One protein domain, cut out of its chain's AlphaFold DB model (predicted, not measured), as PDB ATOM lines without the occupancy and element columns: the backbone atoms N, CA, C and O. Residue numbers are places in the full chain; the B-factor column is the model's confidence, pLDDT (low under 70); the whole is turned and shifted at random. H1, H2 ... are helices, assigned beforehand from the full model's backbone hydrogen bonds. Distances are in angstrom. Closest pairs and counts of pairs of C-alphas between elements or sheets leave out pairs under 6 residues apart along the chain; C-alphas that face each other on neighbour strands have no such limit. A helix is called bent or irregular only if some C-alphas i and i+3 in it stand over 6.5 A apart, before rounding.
ATOM      1  N   ASP A  17     225.503 187.781 238.720       92.38
ATOM      2  CA  ASP A  17     224.466 187.806 237.698       92.38
ATOM      3  C   ASP A  17     224.836 188.818 236.608       92.38
ATOM      4  O   ASP A  17     225.743 189.644 236.773       92.38
ATOM      5  N   ILE A  18     224.141 188.734 235.480       91.50
ATOM      6  CA  ILE A  18     224.243 189.651 234.355       91.50
ATOM      7  C   ILE A  18     223.178 190.733 234.522       91.50
ATOM      8  O   ILE A  18     221.995 190.454 234.723       91.50
ATOM      9  N   LEU A  19     223.586 191.993 234.363       91.88
ATOM     10  CA  LEU A  19     222.656 193.117 234.333       91.88
ATOM     11  C   LEU A  19     221.851 193.092 233.030       91.88
ATOM     12  O   LEU A  19     222.239 193.659 232.011       91.88
ATOM     13  N   THR A  20     220.732 192.378 233.059       93.19
ATOM     14  CA  THR A  20     219.834 192.219 231.919       93.19
ATOM     15  C   THR A  20     218.881 193.406 231.774       93.19
ATOM     16  O   THR A  20     218.241 193.838 232.737       93.19
ATOM     17  N   GLN A  21     218.720 193.886 230.536       94.62
ATOM     18  CA  GLN A  21     217.806 194.982 230.193       94.62
ATOM     19  C   GLN A  21     216.363 194.688 230.629       94.62
ATOM     20  O   GLN A  21     215.665 195.564 231.133       94.62
ATOM     21  N   THR A  22     215.921 193.436 230.484       95.44
ATOM     22  CA  THR A  22     214.578 192.995 230.878       95.44
ATOM     23  C   THR A  22     214.309 193.206 232.367       95.44
ATOM     24  O   THR A  22     213.227 193.656 232.732       95.44
ATOM     25  N   SER A  23     215.292 192.933 233.229       95.25
ATOM     26  CA  SER A  23     215.140 193.097 234.679       95.25
ATOM     27  C   SER A  23     215.059 194.573 235.074       95.25
ATOM     28  O   SER A  23     214.204 194.947 235.877       95.25
ATOM     29  N   ALA A  24     215.885 195.426 234.458       95.75
ATOM     30  CA  ALA A  24     215.810 196.873 234.650       95.75
ATOM     31  C   ALA A  24     214.467 197.444 234.159       95.75
ATOM     32  O   ALA A  24     213.847 198.247 234.853       95.75
ATOM     33  N   ALA A  25     213.975 196.976 233.006       96.12
ATOM     34  CA  ALA A  25     212.678 197.374 232.468       96.12
ATOM     35  C   ALA A  25     211.509 196.958 233.375       96.12
ATOM     36  O   ALA A  25     210.620 197.764 233.646       96.12
ATOM     37  N   ALA A  26     211.534 195.734 233.905       96.62
ATOM     38  CA  ALA A  26     210.521 195.257 234.842       96.62
ATOM     39  C   ALA A  26     210.501 196.077 236.144       96.62
ATOM     40  O   ALA A  26     209.426 196.416 236.646       96.62
ATOM     41  N   LEU A  27     211.672 196.438 236.681       96.75
ATOM     42  CA  LEU A  27     211.756 197.295 237.865       96.75
ATOM     43  C   LEU A  27     211.256 198.712 237.579       96.75
ATOM     44  O   LEU A  27     210.482 199.249 238.367       96.75
ATOM     45  N   SER A  28     211.630 199.280 236.431       97.00
ATOM     46  CA  SER A  28     211.132 200.576 235.961       97.00
ATOM     47  C   SER A  28     209.604 200.611 235.938       97.00
ATOM     48  O   SER A  28     209.002 201.507 236.523       97.00
ATOM     49  N   ALA A  29     208.977 199.595 235.337       97.56
ATOM     50  CA  ALA A  29     207.523 199.472 235.285       97.56
ATOM     51  C   ALA A  29     206.901 199.317 236.684       97.56
ATOM     52  O   ALA A  29     205.897 199.955 236.985       97.56
ATOM     53  N   THR A  30     207.523 198.519 237.559       97.12
ATOM     54  CA  THR A  30     207.064 198.320 238.946       97.12
ATOM     55  C   THR A  30     207.063 199.627 239.744       97.12
ATOM     56  O   THR A  30     206.174 199.851 240.560       97.12
ATOM     57  N   LEU A  31     208.051 200.495 239.508       96.75
ATOM     58  CA  LEU A  31     208.193 201.791 240.176       96.75
ATOM     59  C   LEU A  31     207.430 202.931 239.477       96.75
ATOM     60  O   LEU A  31     207.424 204.050 239.983       96.75
ATOM     61  N   GLY A  32     206.783 202.664 238.337       96.75
ATOM     62  CA  GLY A  32     206.024 203.663 237.583       96.75
ATOM     63  C   GLY A  32     206.883 204.656 236.793       96.75
ATOM     64  O   GLY A  32     206.433 205.764 236.514       96.75
ATOM     65  N   HIS A  33     208.116 204.293 236.436       95.12
ATOM     66  CA  HIS A  33     208.970 205.116 235.579       95.12
ATOM     67  C   HIS A  33     208.607 204.938 234.100       95.12
ATOM     68  O   HIS A  33     208.497 203.810 233.617       95.12
ATOM     69  N   GLU A  34     208.485 206.055 233.377       93.75
ATOM     70  CA  GLU A  34     208.112 206.076 231.954       93.75
ATOM     71  C   GLU A  34     209.154 205.410 231.050       93.75
ATOM     72  O   GLU A  34     208.804 204.766 230.062       93.75
ATOM     73  N   THR A  35     210.437 205.558 231.385       94.38
ATOM     74  CA  THR A  35     211.547 205.032 230.587       94.38
ATOM     75  C   THR A  35     212.527 204.257 231.469       94.38
ATOM     76  O   THR A  35     212.974 204.773 232.496       94.38
ATOM     77  N   PRO A  36     212.868 203.008 231.103       95.25
ATOM     78  CA  PRO A  36     213.892 202.257 231.810       95.25
ATOM     79  C   PRO A  36     215.302 202.697 231.385       95.25
ATOM     80  O   PRO A  36     215.471 203.141 230.244       95.25
ATOM     81  N   PRO A  37     216.324 202.491 232.240       94.56
ATOM     82  CA  PRO A  37     217.724 202.666 231.856       94.56
ATOM     83  C   PRO A  37     218.055 201.830 230.621       94.56
ATOM     84  O   PRO A  37     217.607 200.688 230.528       94.56
ATOM     85  N   GLN A  38     218.820 202.379 229.686       94.56
ATOM     86  CA  GLN A  38     219.246 201.701 228.463       94.56
ATOM     87  C   GLN A  38     220.594 200.994 228.634       94.56
ATOM     88  O   GLN A  38     221.364 201.260 229.558       94.56
ATOM     89  N   VAL A  39     220.912 200.090 227.705       93.12
ATOM     90  CA  VAL A  39     222.219 199.420 227.677       93.12
ATOM     91  C   VAL A  39     223.334 200.463 227.561       93.12
ATOM     92  O   VAL A  39     223.342 201.276 226.641       93.12
ATOM     93  N   GLY A  40     224.291 200.405 228.488       92.56
ATOM     94  CA  GLY A  40     225.401 201.357 228.586       92.56
ATOM     95  C   GLY A  40     225.153 202.507 229.566       92.56
ATOM     96  O   GLY A  40     226.111 203.170 229.961       92.56
ATOM     97  N   GLU A  41     223.914 202.713 230.015       93.12
ATOM     98  CA  GLU A  41     223.603 203.671 231.072       93.12
ATOM     99  C   GLU A  41     223.854 203.074 232.460       93.12
ATOM    100  O   GLU A  41     223.763 201.865 232.690       93.12
ATOM    101  N   ALA A  42     224.173 203.944 233.418       91.06
ATOM    102  CA  ALA A  42     224.297 203.537 234.807       91.06
ATOM    103  C   ALA A  42     222.920 203.174 235.383       91.06
ATOM    104  O   ALA A  42     221.940 203.896 235.192       91.06
ATOM    105  N   LEU A  43     222.854 202.089 236.158       93.06
ATOM    106  CA  LEU A  43     221.652 201.777 236.925       93.06
ATOM    107  C   LEU A  43     221.431 202.823 238.031       93.06
ATOM    108  O   LEU A  43     222.393 203.195 238.715       93.06
ATOM    109  N   PRO A  44     220.175 203.238 238.287       92.75
ATOM    110  CA  PRO A  44     219.857 204.055 239.448       92.75
ATOM    111  C   PRO A  44     220.281 203.377 240.757       92.75
ATOM    112  O   PRO A  44     220.361 202.146 240.871       92.75
ATOM    113  N   HIS A  45     220.557 204.186 241.780       92.50
ATOM    114  CA  HIS A  45     220.989 203.669 243.075       92.50
ATOM    115  C   HIS A  45     220.001 202.633 243.626       92.50
ATOM    116  O   HIS A  45     218.788 202.786 243.526       92.50
ATOM    117  N   LEU A  46     220.560 201.583 244.240       93.00
ATOM    118  CA  LEU A  46     219.849 200.436 244.828       93.00
ATOM    119  C   LEU A  46     219.197 199.463 243.832       93.00
ATOM    120  O   LEU A  46     218.822 198.369 244.245       93.00
ATOM    121  N   TRP A  47     219.137 199.767 242.534       94.75
ATOM    122  CA  TRP A  47     218.523 198.853 241.558       94.75
ATOM    123  C   TRP A  47     219.300 197.543 241.389       94.75
ATOM    124  O   TRP A  47     218.740 196.546 240.956       94.75
ATOM    125  N   HIS A  48     220.570 197.496 241.798       92.00
ATOM    126  CA  HIS A  48     221.372 196.271 241.762       92.00
ATOM    127  C   HIS A  48     220.787 195.124 242.615       92.00
ATOM    128  O   HIS A  48     221.061 193.964 242.328       92.00
ATOM    129  N   TRP A  49     219.958 195.408 243.628       91.62
ATOM    130  CA  TRP A  49     219.414 194.374 244.518       91.62
ATOM    131  C   TRP A  49     218.522 193.345 243.816       91.62
ATOM    132  O   TRP A  49     218.460 192.197 244.251       91.62
ATOM    133  N   ILE A  50     217.859 193.712 242.717       93.19
ATOM    134  CA  ILE A  50     216.950 192.789 242.022       93.19
ATOM    135  C   ILE A  50     217.673 191.703 241.207       93.19
ATOM    136  O   ILE A  50     217.038 190.726 240.806       93.19
ATOM    137  N   PHE A  51     218.981 191.855 240.984       93.31
ATOM    138  CA  PHE A  51     219.800 190.926 240.197       93.31
ATOM    139  C   PHE A  51     220.412 189.804 241.047       93.31
ATOM    140  O   PHE A  51     220.900 188.824 240.519       93.31
ATOM    141  N   PHE A  52     220.368 189.889 242.379       90.88
ATOM    142  CA  PHE A  52     220.984 188.879 243.255       90.88
ATOM    143  C   PHE A  52     219.942 188.093 244.054       90.88
ATOM    144  O   PHE A  52     220.150 187.747 245.217       90.88
ATOM    145  N   ARG A  53     218.782 187.836 243.443       88.31
ATOM    146  CA  ARG A  53     217.705 187.065 244.076       88.31
ATOM    147  C   ARG A  53     218.067 185.574 244.083       88.31
ATOM    148  O   ARG A  53     218.440 185.052 243.032       88.31
ATOM    149  N   PRO A  54     217.916 184.860 245.216       87.50
ATOM    150  CA  PRO A  54     218.109 183.416 245.241       87.50
ATOM    151  C   PRO A  54     217.184 182.731 244.232       87.50
ATOM    152  O   PRO A  54     215.972 182.939 244.257       87.50
ATOM    153  N   THR A  55     217.752 181.899 243.362       89.31
ATOM    154  CA  THR A  55     216.983 181.045 242.451       89.31
ATOM    155  C   THR A  55     217.012 179.631 243.000       89.31
ATOM    156  O   THR A  55     218.027 178.944 242.901       89.31
ATOM    157  N   VAL A  56     215.911 179.206 243.619       90.88
ATOM    158  CA  VAL A  56     215.778 177.866 244.205       90.88
ATOM    159  C   VAL A  56     214.530 177.168 243.659       90.88
ATOM    160  O   VAL A  56     213.529 177.837 243.392       90.88
ATOM    161  N   PRO A  57     214.553 175.834 243.478       94.44
ATOM    162  CA  PRO A  57     213.363 175.062 243.140       94.44
ATOM    163  C   PRO A  57     212.200 175.337 244.100       94.44
ATOM    164  O   PRO A  57     212.415 175.469 245.302       94.44
ATOM    165  N   GLN A  58     210.965 175.323 243.590       95.25
ATOM    166  CA  GLN A  58     209.752 175.595 244.379       95.25
ATOM    167  C   GLN A  58     209.666 174.762 245.671       95.25
ATOM    168  O   GLN A  58     209.271 175.276 246.710       95.25
ATOM    169  N   HIS A  59     210.059 173.485 245.627       95.12
ATOM    170  CA  HIS A  59     210.020 172.588 246.789       95.12
ATOM    171  C   HIS A  59     211.069 172.920 247.872       95.12
ATOM    172  O   HIS A  59     211.011 172.367 248.968       95.12
ATOM    173  N   LEU A  60     212.019 173.816 247.577       93.38
ATOM    174  CA  LEU A  60     213.022 174.340 248.509       93.38
ATOM    175  C   LEU A  60     212.699 175.763 248.995       93.38
ATOM    176  O   LEU A  60     213.527 176.393 249.658       93.38
ATOM    177  N   ILE A  61     211.504 176.275 248.692       93.19
ATOM    178  CA  ILE A  61     210.994 177.531 249.243       93.19
ATOM    179  C   ILE A  61     210.285 177.224 250.568       93.19
ATOM    180  O   ILE A  61     209.422 176.352 250.638       93.19
ATOM    181  N   ALA A  62     210.672 177.924 251.633       91.56
ATOM    182  CA  ALA A  62     210.024 177.838 252.937       91.56
ATOM    183  C   ALA A  62     208.706 178.630 252.966       91.56
ATOM    184  O   ALA A  62     208.433 179.456 252.097       91.56
ATOM    185  N   GLU A  63     207.907 178.435 254.015       91.81
ATOM    186  CA  GLU A  63     206.622 179.129 254.207       91.81
ATOM    187  C   GLU A  63     206.752 180.667 254.207       91.81
ATOM    188  O   GLU A  63     205.834 181.375 253.801       91.81
ATOM    189  N   ASP A  64     207.915 181.202 254.595       91.31
ATOM    190  CA  ASP A  64     208.208 182.639 254.571       91.31
ATOM    191  C   ASP A  64     208.698 183.162 253.205       91.31
ATOM    192  O   ASP A  64     209.145 184.307 253.116       91.31
ATOM    193  N   GLY A  65     208.637 182.342 252.151       91.06
ATOM    194  CA  GLY A  65     208.989 182.697 250.771       91.06
ATOM    195  C   GLY A  65     210.491 182.741 250.472       91.06
ATOM    196  O   GLY A  65     210.886 182.993 249.337       91.06
ATOM    197  N   HIS A  66     211.337 182.489 251.466       90.94
ATOM    198  CA  HIS A  66     212.790 182.453 251.315       90.94
ATOM    199  C   HIS A  66     213.275 180.999 251.120       90.94
ATOM    200  O   HIS A  66     212.538 180.063 251.446       90.94
ATOM    201  N   PRO A  67     214.522 180.765 250.666       92.06
ATOM    202  CA  PRO A  67     215.113 179.422 250.650       92.06
ATOM    203  C   PRO A  67     215.041 178.744 252.023       92.06
ATOM    204  O   PRO A  67     215.090 179.439 253.040       92.06
ATOM    205  N   GLN A  68     214.939 177.416 252.086       89.88
ATOM    206  CA  GLN A  68     214.880 176.666 253.353       89.88
ATOM    207  C   GLN A  68     215.937 177.110 254.393       89.88
ATOM    208  O   GLN A  68     217.051 177.523 254.061       89.88
ATOM    209  N   LYS A  69     215.554 177.072 255.676       83.69
ATOM    210  CA  LYS A  69     216.423 177.427 256.815       83.69
ATOM    211  C   LYS A  69     217.512 176.367 257.016       83.69
ATOM    212  O   LYS A  69     217.393 175.256 256.514       83.69
ATOM    213  N   GLY A  70     218.567 176.707 257.757       77.62
ATOM    214  CA  GLY A  70     219.682 175.793 258.035       77.62
ATOM    215  C   GLY A  70     220.784 175.790 256.971       77.62
ATOM    216  O   GLY A  70     221.787 175.107 257.152       77.62
ATOM    217  N   GLY A  71     220.623 176.565 255.891       80.06
ATOM    218  CA  GLY A  71     221.699 176.912 254.960       80.06
ATOM    219  C   GLY A  71     222.539 178.078 255.493       80.06
ATOM    220  O   GLY A  71     223.179 177.977 256.538       80.06
ATOM    221  N   PHE A  72     222.505 179.219 254.799       81.88
ATOM    222  CA  PHE A  72     223.238 180.425 255.201       81.88
ATOM    223  C   PHE A  72     222.883 180.944 256.595       81.88
ATOM    224  O   PHE A  72     223.757 181.349 257.353       81.88
ATOM    225  N   LEU A  73     221.594 180.958 256.934       81.94
ATOM    226  CA  LEU A  73     221.140 181.293 258.279       81.94
ATOM    227  C   LEU A  73     220.810 179.995 259.019       81.94
ATOM    228  O   LEU A  73     220.051 179.181 258.475       81.94
ATOM    229  N   PRO A  74     221.333 179.801 260.245       82.88
ATOM    230  CA  PRO A  74     220.955 178.660 261.064       82.88
ATOM    231  C   PRO A  74     219.450 178.709 261.335       82.88
ATOM    232  O   PRO A  74     218.843 179.785 261.365       82.88
ATOM    233  N   ASP A  75     218.836 177.544 261.518       87.00
ATOM    234  CA  ASP A  75     217.428 177.502 261.885       87.00
ATOM    235  C   ASP A  75     217.256 177.923 263.349       87.00
ATOM    236  O   ASP A  75     217.683 177.231 264.269       87.00
ATOM    237  N   LEU A  76     216.649 179.092 263.551       86.81
ATOM    238  CA  LEU A  76     216.372 179.651 264.873       86.81
ATOM    239  C   LEU A  76     215.004 179.220 265.429       86.81
ATOM    240  O   LEU A  76     214.585 179.731 266.463       86.81
ATOM    241  N   GLY A  77     214.256 178.356 264.730       88.19
ATOM    242  CA  GLY A  77     212.913 177.927 265.143       88.19
ATOM    243  C   GLY A  77     211.842 179.025 265.068       88.19
ATOM    244  O   GLY A  77     210.713 178.826 265.506       88.19
TER     245      GLY A  77
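Overview. This is residues 17 to 77 of the 94 residues of the protein "Acyl-CoA dehydrogenase" of Burkholderia latens (UniProt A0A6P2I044). With little regular structure, the model is a small head of two short helices, H1 and H2, and the looping link between them, from which residues 52 to 77 lead away as a long irregular tail that makes the length. The tail coils loosely at its far end, where residues 70 to 76 stick out. The printed part has 61 residues with two named helices, H1 then H2, and no named strand; the class is all helix, with 15 residues in named elements. It is only just loose, close to extended, with a radius of gyration of the C-alphas of 15.4 A and spans of 43 by 20 by 20 A.

Arrangement. H1, residues 21 to 30, and H2, residues 47 to 51, touch; their closest C-alphas, of Ser 23 and Phe 51, are 7.5 A apart. In H1 every O i to N i+4 pair is within hydrogen-bond range; in H2 0 of 1 is, but 2 of 2 O i to N i+3 pairs are.

Along the chain. H1 runs 14.3 A from C-alpha 21 at (217.806, 194.982, 230.193). H2 runs 8.1 A to C-alpha 51 at (219.800, 190.926, 240.197).

Size, cuts and confidence. The farthest C-alphas, of Gly 40 and Gly 77, are 45.2 A apart. The link from H1 to H2 is long, 16 residues. The printed part has no cut, and no printed residue is under 70 in pLDDT.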